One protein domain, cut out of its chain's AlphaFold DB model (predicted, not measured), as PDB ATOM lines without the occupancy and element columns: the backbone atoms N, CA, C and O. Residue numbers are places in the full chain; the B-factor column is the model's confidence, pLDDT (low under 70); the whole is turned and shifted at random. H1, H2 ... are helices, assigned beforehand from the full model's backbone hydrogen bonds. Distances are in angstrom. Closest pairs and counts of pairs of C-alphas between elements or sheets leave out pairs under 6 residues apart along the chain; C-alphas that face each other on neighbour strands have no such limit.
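AT A GLANCE: This is residues 125 to 226 of the 226 residues of the protein "Putative calcium ion binding protein" of Corchorus olitorius (UniProt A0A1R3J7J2). There is little regular structure: long H1 turns a corner into H2, H2 packs on H3, small H4 sits near H3, and long loops make the rest. The 102 printed residues have four named helices, H1 to H4 in order, and no named strand; the class is all helix, with 39 residues in named elements. The whole is compact, radius of gyration of the C-alphas 14.4 A, spans 43 by 29 by 26 A.

HOW THE PARTS SIT: H1, residues 129 to 146, and H2, 149 to 156, only just touch, only at the corner, with 3 pairs of C-alphas within 8 A, closest Arg 144 and Val 152, 6.1 A. H2 touches H3, residues 170 to 177, at a steep tilt of 52 degrees, opposite ways; closest C-alphas Phe 156 and Asp 172, 5.7 A. H4, residues 209 to 213, is close to H3 but not clearly touching; closest C-alphas Pro 170 and Phe 211, 6.0 A. Every O i to N i+4 pair is within hydrogen-bond range in H1, H2 and H3; in H4, 0 of 1, with 2 of 2 O i to N i+3.

IN THESE COORDINATES: Find C-alpha 129 at (35.494, 52.725, -24.322); H1 runs 25.7 A from there. H4 ends at C-alpha 213, (33.294, 32.962, 5.166).

THE WHOLE: The printed part has no cut; the links H2 to H3 and H3 to H4 are long. Look for pLDDT under 70 at residues 125, 179 to 208 and 211 to 212.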
ATOM      1  N   PHE A 125      39.379  60.396 -23.505       67.56
ATOM      2  CA  PHE A 125      40.337  59.394 -23.907       67.56
ATOM      3  C   PHE A 125      40.341  59.294 -25.426       67.56
ATOM      4  O   PHE A 125      39.290  59.273 -26.061       67.56
ATOM      5  N   ILE A 126      41.545  59.185 -25.983       75.94
ATOM      6  CA  ILE A 126      41.798  59.068 -27.425       75.94
ATOM      7  C   ILE A 126      41.221  57.752 -27.986       75.94
ATOM      8  O   ILE A 126      40.908  57.655 -29.168       75.94
ATOM      9  N   PHE A 127      41.041  56.741 -27.128       75.62
ATOM     10  CA  PHE A 127      40.532  55.424 -27.502       75.62
ATOM     11  C   PHE A 127      39.102  55.200 -27.012       75.62
ATOM     12  O   PHE A 127      38.776  55.508 -25.862       75.62
ATOM     13  N   GLY A 128      38.291  54.572 -27.868       78.75
ATOM     14  CA  GLY A 128      36.916  54.194 -27.554       78.75
ATOM     15  C   GLY A 128      36.812  53.269 -26.338       78.75
ATOM     16  O   GLY A 128      37.681  52.431 -26.078       78.75
ATOM     17  N   GLU A 129      35.717  53.409 -25.597       73.06
ATOM     18  CA  GLU A 129      35.494  52.725 -24.322       73.06
ATOM     19  C   GLU A 129      35.538  51.192 -24.445       73.06
ATOM     20  O   GLU A 129      36.193  50.522 -23.647       73.06
ATOM     21  N   VAL A 130      34.933  50.641 -25.506       73.88
ATOM     22  CA  VAL A 130      34.909  49.195 -25.798       73.88
ATOM     23  C   VAL A 130      36.325  48.628 -25.940       73.88
ATOM     24  O   VAL A 130      36.651  47.583 -25.372       73.88
ATOM     25  N   TYR A 131      37.201  49.341 -26.657       79.00
ATOM     26  CA  TYR A 131      38.587  48.921 -26.846       79.00
ATOM     27  C   TYR A 131      39.358  48.941 -25.525       79.00
ATOM     28  O   TYR A 131      40.046  47.975 -25.192       79.00
ATOM     29  N   ARG A 132      39.203  50.005 -24.730       77.62
ATOM     30  CA  ARG A 132      39.879  50.124 -23.431       77.62
ATOM     31  C   ARG A 132      39.465  49.011 -22.472       77.62
ATOM     32  O   ARG A 132      40.344  48.381 -21.890       77.62
ATOM     33  N   ARG A 133      38.164  48.706 -22.366       76.25
ATOM     34  CA  ARG A 133      37.657  47.599 -21.533       76.25
ATOM     35  C   ARG A 133      38.271  46.254 -21.940       76.25
ATOM     36  O   ARG A 133      38.747  45.516 -21.081       76.25
ATOM     37  N   LYS A 134      38.361  45.968 -23.247       78.06
ATOM     38  CA  LYS A 134      39.021  44.755 -23.770       78.06
ATOM     39  C   LYS A 134      40.498  44.677 -23.375       78.06
ATOM     40  O   LYS A 134      40.991  43.606 -23.020       78.06
ATOM     41  N   VAL A 135      41.210  45.801 -23.442       82.06
ATOM     42  CA  VAL A 135      42.618  45.877 -23.043       82.06
ATOM     43  C   VAL A 135      42.762  45.591 -21.549       82.06
ATOM     44  O   VAL A 135      43.502  44.673 -21.196       82.06
ATOM     45  N   PHE A 136      42.021  46.298 -20.688       81.00
ATOM     46  CA  PHE A 136      42.045  46.076 -19.238       81.00
ATOM     47  C   PHE A 136      41.759  44.622 -18.883       81.00
ATOM     48  O   PHE A 136      42.546  44.009 -18.167       81.00
ATOM     49  N   PHE A 137      40.724  44.032 -19.479       79.88
ATOM     50  CA  PHE A 137      40.386  42.631 -19.263       79.88
ATOM     51  C   PHE A 137      41.547  41.681 -19.588       79.88
ATOM     52  O   PHE A 137      41.889  40.804 -18.798       79.88
ATOM     53  N   ASN A 138      42.211  41.870 -20.733       85.06
ATOM     54  CA  ASN A 138      43.367  41.054 -21.108       85.06
ATOM     55  C   ASN A 138      44.558  41.237 -20.154       85.06
ATOM     56  O   ASN A 138      45.337  40.302 -19.949       85.06
ATOM     57  N   TYR A 139      44.740  42.431 -19.588       88.44
ATOM     58  CA  TYR A 139      45.757  42.670 -18.564       88.44
ATOM     59  C   TYR A 139      45.387  42.012 -17.235       88.44
ATOM     60  O   TYR A 139      46.194  41.240 -16.727       88.44
ATOM     61  N   GLU A 140      44.173  42.214 -16.725       88.00
ATOM     62  CA  GLU A 140      43.713  41.576 -15.488       88.00
ATOM     63  C   GLU A 140      43.720  40.044 -15.595       88.00
ATOM     64  O   GLU A 140      44.103  39.345 -14.661       88.00
ATOM     65  N   LYS A 141      43.336  39.490 -16.752       86.44
ATOM     66  CA  LYS A 141      43.409  38.044 -16.999       86.44
ATOM     67  C   LYS A 141      44.845  37.537 -16.883       86.44
ATOM     68  O   LYS A 141      45.080  36.496 -16.279       86.44
ATOM     69  N   ARG A 142      45.813  38.261 -17.453       91.19
ATOM     70  CA  ARG A 142      47.237  37.915 -17.315       91.19
ATOM     71  C   ARG A 142      47.713  38.059 -15.878       91.19
ATOM     72  O   ARG A 142      48.469  37.202 -15.442       91.19
ATOM     73  N   LEU A 143      47.253  39.086 -15.168       91.94
ATOM     74  CA  LEU A 143      47.568  39.306 -13.760       91.94
ATOM     75  C   LEU A 143      47.139  38.097 -12.917       91.94
ATOM     76  O   LEU A 143      47.980  37.470 -12.291       91.94
ATOM     77  N   ARG A 144      45.868  37.682 -13.000       90.69
ATOM     78  CA  ARG A 144      45.346  36.534 -12.233       90.69
ATOM     79  C   ARG A 144      46.050  35.209 -12.551       90.69
ATOM     80  O   ARG A 144      46.197  34.371 -11.676       90.69
ATOM     81  N   LEU A 145      46.462  35.001 -13.806       88.94
ATOM     82  CA  LEU A 145      47.045  33.727 -14.254       88.94
ATOM     83  C   LEU A 145      48.561  33.627 -14.075       88.94
ATOM     84  O   LEU A 145      49.100  32.524 -14.114       88.94
ATOM     85  N   ARG A 146      49.264  34.761 -14.019       93.12
ATOM     86  CA  ARG A 146      50.735  34.792 -14.098       93.12
ATOM     87  C   ARG A 146      51.396  35.518 -12.942       93.12
ATOM     88  O   ARG A 146      52.602  35.372 -12.774       93.12
ATOM     89  N   SER A 147      50.660  36.344 -12.208       95.56
ATOM     90  CA  SER A 147      51.200  37.075 -11.070       95.56
ATOM     91  C   SER A 147      50.950  36.307  -9.775       95.56
ATOM     92  O   SER A 147      49.993  35.538  -9.695       95.56
ATOM     93  N   PRO A 148      51.811  36.503  -8.767       96.31
ATOM     94  CA  PRO A 148      51.591  35.921  -7.454       96.31
ATOM     95  C   PRO A 148      50.333  36.536  -6.803       96.31
ATOM     96  O   PRO A 148      49.950  37.661  -7.161       96.31
ATOM     97  N   PRO A 149      49.668  35.815  -5.883       93.75
ATOM     98  CA  PRO A 149      48.402  36.241  -5.287       93.75
ATOM     99  C   PRO A 149      48.509  37.588  -4.565       93.75
ATOM    100  O   PRO A 149      47.567  38.371  -4.621       93.75
ATOM    101  N   GLU A 150      49.667  37.925  -3.999       95.19
ATOM    102  CA  GLU A 150      49.958  39.229  -3.389       95.19
ATOM    103  C   GLU A 150      49.727  40.363  -4.387       95.19
ATOM    104  O   GLU A 150      49.139  41.394  -4.063       95.19
ATOM    105  N   LYS A 151      50.169  40.173  -5.636       95.75
ATOM    106  CA  LYS A 151      50.050  41.210  -6.660       95.75
ATOM    107  C   LYS A 151      48.629  41.325  -7.193       95.75
ATOM    108  O   LYS A 151      48.197  42.416  -7.562       95.75
ATOM    109  N   VAL A 152      47.909  40.208  -7.232       93.81
ATOM    110  CA  VAL A 152      46.472  40.194  -7.522       93.81
ATOM    111  C   VAL A 152      45.723  40.937  -6.413       93.81
ATOM    112  O   VAL A 152      44.901  41.800  -6.715       93.81
ATOM    113  N   PHE A 153      46.065  40.670  -5.152       94.31
ATOM    114  CA  PHE A 153      45.476  41.322  -3.990       94.31
ATOM    115  C   PHE A 153      45.681  42.838  -4.025       94.31
ATOM    116  O   PHE A 153      44.719  43.602  -4.025       94.31
ATOM    117  N   GLU A 154      46.931  43.277  -4.164       94.06
ATOM    118  CA  GLU A 154      47.303  44.695  -4.222       94.06
ATOM    119  C   GLU A 154      46.573  45.447  -5.345       94.06
ATOM    120  O   GLU A 154      46.183  46.600  -5.183       94.06
ATOM    121  N   TYR A 155      46.386  44.794  -6.492       92.38
ATOM    122  CA  TYR A 155      45.728  45.399  -7.644       92.38
ATOM    123  C   TYR A 155      44.222  45.586  -7.445       92.38
ATOM    124  O   TYR A 155      43.659  46.573  -7.919       92.38
ATOM    125  N   PHE A 156      43.561  44.622  -6.801       90.00
ATOM    126  CA  PHE A 156      42.107  44.623  -6.661       90.00
ATOM    127  C   PHE A 156      41.609  45.266  -5.365       90.00
ATOM    128  O   PHE A 156      40.440  45.649  -5.340       90.00
ATOM    129  N   ALA A 157      42.454  45.414  -4.342       92.19
ATOM    130  CA  ALA A 157      42.114  46.062  -3.076       92.19
ATOM    131  C   ALA A 157      41.662  47.521  -3.278       92.19
ATOM    132  O   ALA A 157      42.416  48.357  -3.781       92.19
ATOM    133  N   SER A 158      40.431  47.840  -2.867       88.88
ATOM    134  CA  SER A 158      39.899  49.210  -2.931       88.88
ATOM    135  C   SER A 158      40.124  50.016  -1.654       88.88
ATOM    136  O   SER A 158      40.052  51.248  -1.694       88.88
ATOM    137  N   PHE A 159      40.381  49.358  -0.520       90.62
ATOM    138  CA  PHE A 159      40.497  50.023   0.771       90.62
ATOM    139  C   PHE A 159      41.944  50.066   1.255       90.62
ATOM    140  O   PHE A 159      42.679  49.081   1.189       90.62
ATOM    141  N   ARG A 160      42.344  51.227   1.778       93.50
ATOM    142  CA  ARG A 160      43.648  51.430   2.402       93.50
ATOM    143  C   ARG A 160      43.471  52.111   3.750       93.50
ATOM    144  O   ARG A 160      42.884  53.188   3.830       93.50
ATOM    145  N   ASN A 161      44.010  51.494   4.790       92.88
ATOM    146  CA  ASN A 161      44.004  52.046   6.144       92.88
ATOM    147  C   ASN A 161      44.961  53.257   6.222       92.88
ATOM    148  O   ASN A 161      45.925  53.305   5.450       92.88
ATOM    149  N   PRO A 162      44.818  54.201   7.176       93.94
ATOM    150  CA  PRO A 162      45.781  55.293   7.353       93.94
ATOM    151  C   PRO A 162      47.192  54.797   7.705       93.94
ATOM    152  O   PRO A 162      48.168  55.491   7.447       93.94
ATOM    153  N   LYS A 163      47.314  53.571   8.229       93.12
ATOM    154  CA  LYS A 163      48.598  52.880   8.439       93.12
ATOM    155  C   LYS A 163      49.274  52.427   7.136       93.12
ATOM    156  O   LYS A 163      50.436  52.042   7.150       93.12
ATOM    157  N   GLY A 164      48.558  52.464   6.012       91.62
ATOM    158  CA  GLY A 164      49.059  52.106   4.687       91.62
ATOM    159  C   GLY A 164      48.777  50.669   4.246       91.62
ATOM    160  O   GLY A 164      49.088  50.354   3.098       91.62
ATOM    161  N   GLU A 165      48.177  49.844   5.104       93.56
ATOM    162  CA  GLU A 165      47.765  48.462   4.823       93.56
ATOM    163  C   GLU A 165      46.580  48.416   3.849       93.56
ATOM    164  O   GLU A 165      45.676  49.255   3.922       93.56
ATOM    165  N   LEU A 166      46.604  47.446   2.932       94.19
ATOM    166  CA  LEU A 166      45.574  47.243   1.917       94.19
ATOM    167  C   LEU A 166      44.593  46.164   2.359       94.19
ATOM    168  O   LEU A 166      45.008  45.118   2.855       94.19
ATOM    169  N   PHE A 167      43.315  46.416   2.107       93.25
ATOM    170  CA  PHE A 167      42.233  45.480   2.366       93.25
ATOM    171  C   PHE A 167      41.306  45.401   1.158       93.25
ATOM    172  O   PHE A 167      41.070  46.385   0.444       93.25
ATOM    173  N   MET A 168      40.757  44.216   0.947       91.06
ATOM    174  CA  MET A 168      39.703  43.981  -0.024       91.06
ATOM    175  C   MET A 168      38.341  44.126   0.630       91.06
ATOM    176  O   MET A 168      38.111  43.633   1.728       91.06
ATOM    177  N   ARG A 169      37.401  44.746  -0.078       88.31
ATOM    178  CA  ARG A 169      35.981  44.547   0.222       88.31
ATOM    179  C   ARG A 169      35.527  43.205  -0.365       88.31
ATOM    180  O   ARG A 169      36.127  42.751  -1.344       88.31
ATOM    181  N   PRO A 170      34.419  42.617   0.110       84.88
ATOM    182  CA  PRO A 170      33.835  41.417  -0.497       84.88
ATOM    183  C   PRO A 170      33.680  41.489  -2.029       84.88
ATOM    184  O   PRO A 170      33.997  40.538  -2.743       84.88
ATOM    185  N   ALA A 171      33.282  42.651  -2.557       80.44
ATOM    186  CA  ALA A 171      33.176  42.887  -4.000       80.44
ATOM    187  C   ALA A 171      34.538  42.844  -4.728       80.44
ATOM    188  O   ALA A 171      34.638  42.333  -5.847       80.44
ATOM    189  N   ASP A 172      35.605  43.338  -4.093       87.00
ATOM    190  CA  ASP A 172      36.960  43.289  -4.651       87.00
ATOM    191  C   ASP A 172      37.488  41.858  -4.695       87.00
ATOM    192  O   ASP A 172      38.075  41.463  -5.705       87.00
ATOM    193  N   LEU A 173      37.240  41.079  -3.634       87.12
ATOM    194  CA  LEU A 173      37.588  39.660  -3.583       87.12
ATOM    195  C   LEU A 173      36.872  38.899  -4.701       87.12
ATOM    196  O   LEU A 173      37.501  38.152  -5.452       87.12
ATOM    197  N   MET A 174      35.575  39.153  -4.886       82.88
ATOM    198  CA  MET A 174      34.813  38.553  -5.979       82.88
ATOM    199  C   MET A 174      35.406  38.863  -7.345       82.88
ATOM    200  O   MET A 174      35.552  37.971  -8.178       82.88
ATOM    201  N   ARG A 175      35.823  40.105  -7.574       82.12
ATOM    202  CA  ARG A 175      36.477  40.513  -8.819       82.12
ATOM    203  C   ARG A 175      37.882  39.923  -8.979       82.12
ATOM    204  O   ARG A 175      38.334  39.706 -10.111       82.12
ATOM    205  N   ALA A 176      38.592  39.693  -7.880       86.12
ATOM    206  CA  ALA A 176      39.916  39.088  -7.886       86.12
ATOM    207  C   ALA A 176      39.846  37.595  -8.238       86.12
ATOM    208  O   ALA A 176      40.605  37.141  -9.098       86.12
ATOM    209  N   VAL A 177      38.908  36.867  -7.627       83.25
ATOM    210  CA  VAL A 177      38.781  35.406  -7.728       83.25
ATOM    211  C   VAL A 177      37.943  34.982  -8.924       83.25
ATOM    212  O   VAL A 177      38.336  34.078  -9.660       83.25
ATOM    213  N   VAL A 178      36.795  35.623  -9.145       74.50
ATOM    214  CA  VAL A 178      35.893  35.261 -10.235       74.50
ATOM    215  C   VAL A 178      36.364  35.969 -11.501       74.50
ATOM    216  O   VAL A 178      36.292  37.199 -11.589       74.50
ATOM    217  N   PRO A 179      36.819  35.236 -12.532       65.19
ATOM    218  CA  PRO A 179      36.959  35.813 -13.853       65.19
ATOM    219  C   PRO A 179      35.549  36.091 -14.383       65.19
ATOM    220  O   PRO A 179      34.953  35.265 -15.068       65.19
ATOM    221  N   VAL A 180      34.976  37.240 -14.025       62.09
ATOM    222  CA  VAL A 180      33.691  37.666 -14.574       62.09
ATOM    223  C   VAL A 180      33.951  37.971 -16.045       62.09
ATOM    224  O   VAL A 180      34.669  38.913 -16.382       62.09
ATOM    225  N   PHE A 181      33.423  37.128 -16.927       50.94
ATOM    226  CA  PHE A 181      33.407  37.357 -18.366       50.94
ATOM    227  C   PHE A 181      32.050  37.959 -18.746       50.94
ATOM    228  O   PHE A 181      31.174  37.213 -19.185       50.94
ATOM    229  N   PRO A 182      31.821  39.278 -18.631       53.09
ATOM    230  CA  PRO A 182      30.771  39.868 -19.433       53.09
ATOM    231  C   PRO A 182      31.282  39.892 -20.887       53.09
ATOM    232  O   PRO A 182      32.388  40.385 -21.146       53.09
ATOM    233  N   PRO A 183      30.534  39.340 -21.860       46.78
ATOM    234  CA  PRO A 183      30.829  39.521 -23.277       46.78
ATOM    235  C   PRO A 183      31.071  41.001 -23.577       46.78
ATOM    236  O   PRO A 183      30.398  41.861 -23.006       46.78
ATOM    237  N   SER A 184      31.997  41.306 -24.491       48.91
ATOM    238  CA  SER A 184      32.412  42.681 -24.835       48.91
ATOM    239  C   SER A 184      31.269  43.598 -25.309       48.91
ATOM    240  O   SER A 184      31.465  44.807 -25.410       48.91
ATOM    241  N   GLU A 185      30.089  43.028 -25.563       51.28
ATOM    242  CA  GLU A 185      28.865  43.691 -26.020       51.28
ATOM    243  C   GLU A 185      27.681  43.538 -25.045       51.28
ATOM    244  O   GLU A 185      26.576  43.994 -25.332       51.28
ATOM    245  N   SER A 186      27.874  42.898 -23.888       48.50
ATOM    246  CA  SER A 186      26.808  42.810 -22.889       48.50
ATOM    247  C   SER A 186      26.649  44.147 -22.159       48.50
ATOM    248  O   SER A 186      27.619  44.793 -21.769       48.50
ATOM    249  N   HIS A 187      25.397  44.556 -21.973       54.47
ATOM    250  CA  HIS A 187      24.992  45.705 -21.159       54.47
ATOM    251  C   HIS A 187      25.067  45.399 -19.652       54.47
ATOM    252  O   HIS A 187      24.690  46.237 -18.836       54.47
ATOM    253  N   LEU A 188      25.528  44.195 -19.285       52.34
ATOM    254  CA  LEU A 188      25.746  43.792 -17.907       52.34
ATOM    255  C   LEU A 188      26.997  44.481 -17.382       52.34
ATOM    256  O   LEU A 188      28.123  44.273 -17.836       52.34
ATOM    257  N   VAL A 189      26.737  45.354 -16.428       51.53
ATOM    258  CA  VAL A 189      27.713  46.185 -15.760       51.53
ATOM    259  C   VAL A 189      28.503  45.301 -14.793       51.53
ATOM    260  O   VAL A 189      27.925  44.676 -13.908       51.53
ATOM    261  N   ARG A 190      29.822  45.199 -14.994       62.41
ATOM    262  CA  ARG A 190      30.729  44.573 -14.020       62.41
ATOM    263  C   ARG A 190      30.599  45.315 -12.688       62.41
ATOM    264  O   ARG A 190      30.609  46.542 -12.698       62.41
ATOM    265  N   ASP A 191      30.549  44.586 -11.575       52.97
ATOM    266  CA  ASP A 191      30.556  45.213 -10.255       52.97
ATOM    267  C   ASP A 191      31.959  45.752  -9.889       52.97
ATOM    268  O   ASP A 191      32.985  45.094 -10.113       52.97
ATOM    269  N   GLY A 192      32.007  46.989  -9.387       55.22
ATOM    270  CA  GLY A 192      33.231  47.756  -9.107       55.22
ATOM    271  C   GLY A 192      33.911  48.437 -10.317       55.22
ATOM    272  O   GLY A 192      33.688  48.105 -11.480       55.22
ATOM    273  N   TYR A 193      34.798  49.402 -10.037       55.28
ATOM    274  CA  TYR A 193      35.569  50.164 -11.036       55.28
ATOM    275  C   TYR A 193      37.071  50.145 -10.730       55.28
ATOM    276  O   TYR A 193      37.473  50.022  -9.572       55.28
ATOM    277  N   LEU A 194      37.907  50.233 -11.769       56.59
ATOM    278  CA  LEU A 194      39.339  50.509 -11.609       56.59
ATOM    279  C   LEU A 194      39.598  52.017 -11.549       56.59
ATOM    280  O   LEU A 194      38.816  52.821 -12.059       56.59
ATOM    281  N   SER A 195      40.749  52.409 -11.004       50.69
ATOM    282  CA  SER A 195      41.231  53.791 -11.061       50.69
ATOM    283  C   SER A 195      41.239  54.311 -12.508       50.69
ATOM    284  O   SER A 195      41.971  53.809 -13.360       50.69
ATOM    285  N   GLY A 196      40.407  55.317 -12.793       58.72
ATOM    286  CA  GLY A 196      40.245  55.905 -14.131       58.72
ATOM    287  C   GLY A 196      39.102  55.327 -14.983       58.72
ATOM    288  O   GLY A 196      38.906  55.787 -16.112       58.72
ATOM    289  N   GLU A 197      38.344  54.357 -14.466       60.50
ATOM    290  CA  GLU A 197      37.058  53.899 -15.007       60.50
ATOM    291  C   GLU A 197      35.893  54.648 -14.328       60.50
ATOM    292  O   GLU A 197      36.023  55.136 -13.204       60.50
ATOM    293  N   ARG A 198      34.750  54.783 -15.016       53.94
ATOM    294  CA  ARG A 198      33.536  55.352 -14.410       53.94
ATOM    295  C   ARG A 198      33.001  54.357 -13.380       53.94
ATOM    296  O   ARG A 198      32.852  53.186 -13.719       53.94
ATOM    297  N   SER A 199      32.671  54.815 -12.168       55.50
ATOM    298  CA  SER A 199      31.964  53.953 -11.223       55.50
ATOM    299  C   SER A 199      30.628  53.533 -11.852       55.50
ATOM    300  O   SER A 199      29.880  54.398 -12.321       55.50
ATOM    301  N   PRO A 200      30.327  52.230 -11.930       52.50
ATOM    302  CA  PRO A 200      29.126  51.724 -12.590       52.50
ATOM    303  C   PRO A 200      27.781  52.142 -11.957       52.50
ATOM    304  O   PRO A 200      26.731  51.638 -12.345       52.50
ATOM    305  N   GLY A 201      27.778  53.099 -11.028       52.25
ATOM    306  CA  GLY A 201      26.738  53.216 -10.016       52.25
ATOM    307  C   GLY A 201      26.981  52.195  -8.905       52.25
ATOM    308  O   GLY A 201      27.685  51.206  -9.094       52.25
ATOM    309  N   GLU A 202      26.440  52.473  -7.724       46.00
ATOM    310  CA  GLU A 202      26.422  51.526  -6.613       46.00
ATOM    311  C   GLU A 202      25.481  50.373  -7.003       46.00
ATOM    312  O   GLU A 202      24.259  50.495  -6.879       46.00
ATOM    313  N   LEU A 203      26.014  49.269  -7.534       47.03
ATOM    314  CA  LEU A 203      25.251  48.028  -7.604       47.03
ATOM    315  C   LEU A 203      25.151  47.509  -6.169       47.03
ATOM    316  O   LEU A 203      26.034  46.813  -5.678       47.03
ATOM    317  N   ARG A 204      24.088  47.908  -5.461       46.16
ATOM    318  CA  ARG A 204      23.745  47.317  -4.165       46.16
ATOM    319  C   ARG A 204      23.327  45.870  -4.391       46.16
ATOM    320  O   ARG A 204      22.155  45.584  -4.615       46.16
ATOM    321  N   CYS A 205      24.298  44.971  -4.360       52.97
ATOM    322  CA  CYS A 205      24.031  43.578  -4.060       52.97
ATOM    323  C   CYS A 205      23.848  43.473  -2.544       52.97
ATOM    324  O   CYS A 205      24.650  44.031  -1.790       52.97
ATOM    325  N   ASP A 206      22.797  42.787  -2.098       56.28
ATOM    326  CA  ASP A 206      22.649  42.484  -0.678       56.28
ATOM    327  C   ASP A 206      23.871  41.677  -0.204       56.28
ATOM    328  O   ASP A 206      24.380  40.836  -0.959       56.28
ATOM    329  N   PRO A 207      24.393  41.950   1.007       62.97
ATOM    330  CA  PRO A 207      25.552  41.244   1.534       62.97
ATOM    331  C   PRO A 207      25.258  39.742   1.563       62.97
ATOM    332  O   PRO A 207      24.388  39.276   2.292       62.97
ATOM    333  N   SER A 208      25.961  38.982   0.724       67.31
ATOM    334  CA  SER A 208      25.810  37.529   0.669       67.31
ATOM    335  C   SER A 208      26.546  36.893   1.843       67.31
ATOM    336  O   SER A 208      27.733  37.158   2.050       67.31
ATOM    337  N   GLU A 209      25.859  36.000   2.561       70.25
ATOM    338  CA  GLU A 209      26.423  35.214   3.667       70.25
ATOM    339  C   GLU A 209      27.685  34.447   3.248       70.25
ATOM    340  O   GLU A 209      28.582  34.243   4.060       70.25
ATOM    341  N   PHE A 210      27.804  34.090   1.962       70.56
ATOM    342  CA  PHE A 210      28.972  33.388   1.431       70.56
ATOM    343  C   PHE A 210      30.274  34.188   1.585       70.56
ATOM    344  O   PHE A 210      31.342  33.606   1.760       70.56
ATOM    345  N   PHE A 211      30.213  35.520   1.537       66.31
ATOM    346  CA  PHE A 211      31.417  36.345   1.661       66.31
ATOM    347  C   PHE A 211      31.866  36.547   3.098       66.31
ATOM    348  O   PHE A 211      33.043  36.821   3.318       66.31
ATOM    349  N   MET A 212      30.976  36.316   4.065       69.88
ATOM    350  CA  MET A 212      31.359  36.289   5.474       69.88
ATOM    351  C   MET A 212      32.276  35.102   5.798       69.88
ATOM    352  O   MET A 212      32.933  35.123   6.826       69.88
ATOM    353  N   LEU A 213      32.364  34.075   4.938       78.25
ATOM    354  CA  LEU A 213      33.294  32.962   5.166       78.25
ATOM    355  C   LEU A 213      34.767  33.357   5.004       78.25
ATOM    356  O   LEU A 213      35.625  32.687   5.572       78.25
ATOM    357  N   PHE A 214      35.061  34.387   4.208       81.75
ATOM    358  CA  PHE A 214      36.437  34.851   3.992       81.75
ATOM    359  C   PHE A 214      36.861  35.889   5.028       81.75
ATOM    360  O   PHE A 214      38.041  36.012   5.328       81.75
ATOM    361  N   ASP A 215      35.902  36.619   5.588       85.81
ATOM    362  CA  ASP A 215      36.133  37.565   6.669       85.81
ATOM    363  C   ASP A 215      36.107  36.831   8.022       85.81
ATOM    364  O   ASP A 215      35.073  36.693   8.679       85.81
ATOM    365  N   ILE A 216      37.272  36.318   8.422       87.62
ATOM    366  CA  ILE A 216      37.446  35.526   9.651       87.62
ATOM    367  C   ILE A 216      37.167  36.368  10.902       87.62
ATOM    368  O   ILE A 216      36.718  35.839  11.923       87.62
ATOM    369  N   ASN A 217      37.461  37.667  10.847       89.31
ATOM    370  CA  ASN A 217      37.401  38.560  11.999       89.31
ATOM    371  C   ASN A 217      36.079  39.362  12.081       89.31
ATOM    372  O   ASN A 217      35.799  39.967  13.118       89.31
ATOM    373  N   SER A 218      35.244  39.287  11.038       86.19
ATOM    374  CA  SER A 218      33.941  39.948  10.906       86.19
ATOM    375  C   SER A 218      33.994  41.488  10.906       86.19
ATOM    376  O   SER A 218      33.045  42.132  11.367       86.19
ATOM    377  N   ASP A 219      35.074  42.100  10.409       88.12
ATOM    378  CA  ASP A 219      35.226  43.561  10.280       88.12
ATOM    379  C   ASP A 219      34.691  44.131   8.946       88.12
ATOM    380  O   ASP A 219      34.631  45.352   8.755       88.12
ATOM    381  N   GLY A 220      34.239  43.264   8.039       86.62
ATOM    382  CA  GLY A 220      33.730  43.597   6.710       86.62
ATOM    383  C   GLY A 220      34.825  43.875   5.676       86.62
ATOM    384  O   GLY A 220      34.519  44.321   4.559       86.62
ATOM    385  N   LEU A 221      36.087  43.643   6.027       90.06
ATOM    386  CA  LEU A 221      37.266  43.788   5.192       90.06
ATOM    387  C   LEU A 221      38.028  42.460   5.164       90.06
ATOM    388  O   LEU A 221      37.972  41.650   6.070       90.06
ATOM    389  N   ILE A 222      38.739  42.220   4.068       91.44
ATOM    390  CA  ILE A 222      39.517  40.997   3.886       91.44
ATOM    391  C   ILE A 222      40.976  41.405   3.763       91.44
ATOM    392  O   ILE A 222      41.377  42.123   2.832       91.44
ATOM    393  N   SER A 223      41.766  40.991   4.742       93.38
ATOM    394  CA  SER A 223      43.215  41.132   4.739       93.38
ATOM    395  C   SER A 223      43.854  40.075   3.836       93.38
ATOM    396  O   SER A 223      43.247  39.074   3.490       93.38
ATOM    397  N   PHE A 224      45.117  40.265   3.452       92.69
ATOM    398  CA  PHE A 224      45.805  39.276   2.610       92.69
ATOM    399  C   PHE A 224      46.043  37.920   3.306       92.69
ATOM    400  O   PHE A 224      46.306  36.923   2.640       92.69
ATOM    401  N   LYS A 225      46.051  37.893   4.646       92.06
ATOM    402  CA  LYS A 225      46.341  36.674   5.417       92.06
ATOM    403  C   LYS A 225      45.128  35.757   5.571       92.06
ATOM    404  O   LYS A 225      45.327  34.597   5.922       92.06
ATOM    405  N   GLU A 226      43.934  36.308   5.390       89.00
ATOM    406  CA  GLU A 226      42.654  35.593   5.408       89.00
ATOM    407  C   GLU A 226      42.405  34.921   4.055       89.00
ATOM    408  O   GLU A 226      41.994  33.738   4.069       89.00
TER     409      GLU A 226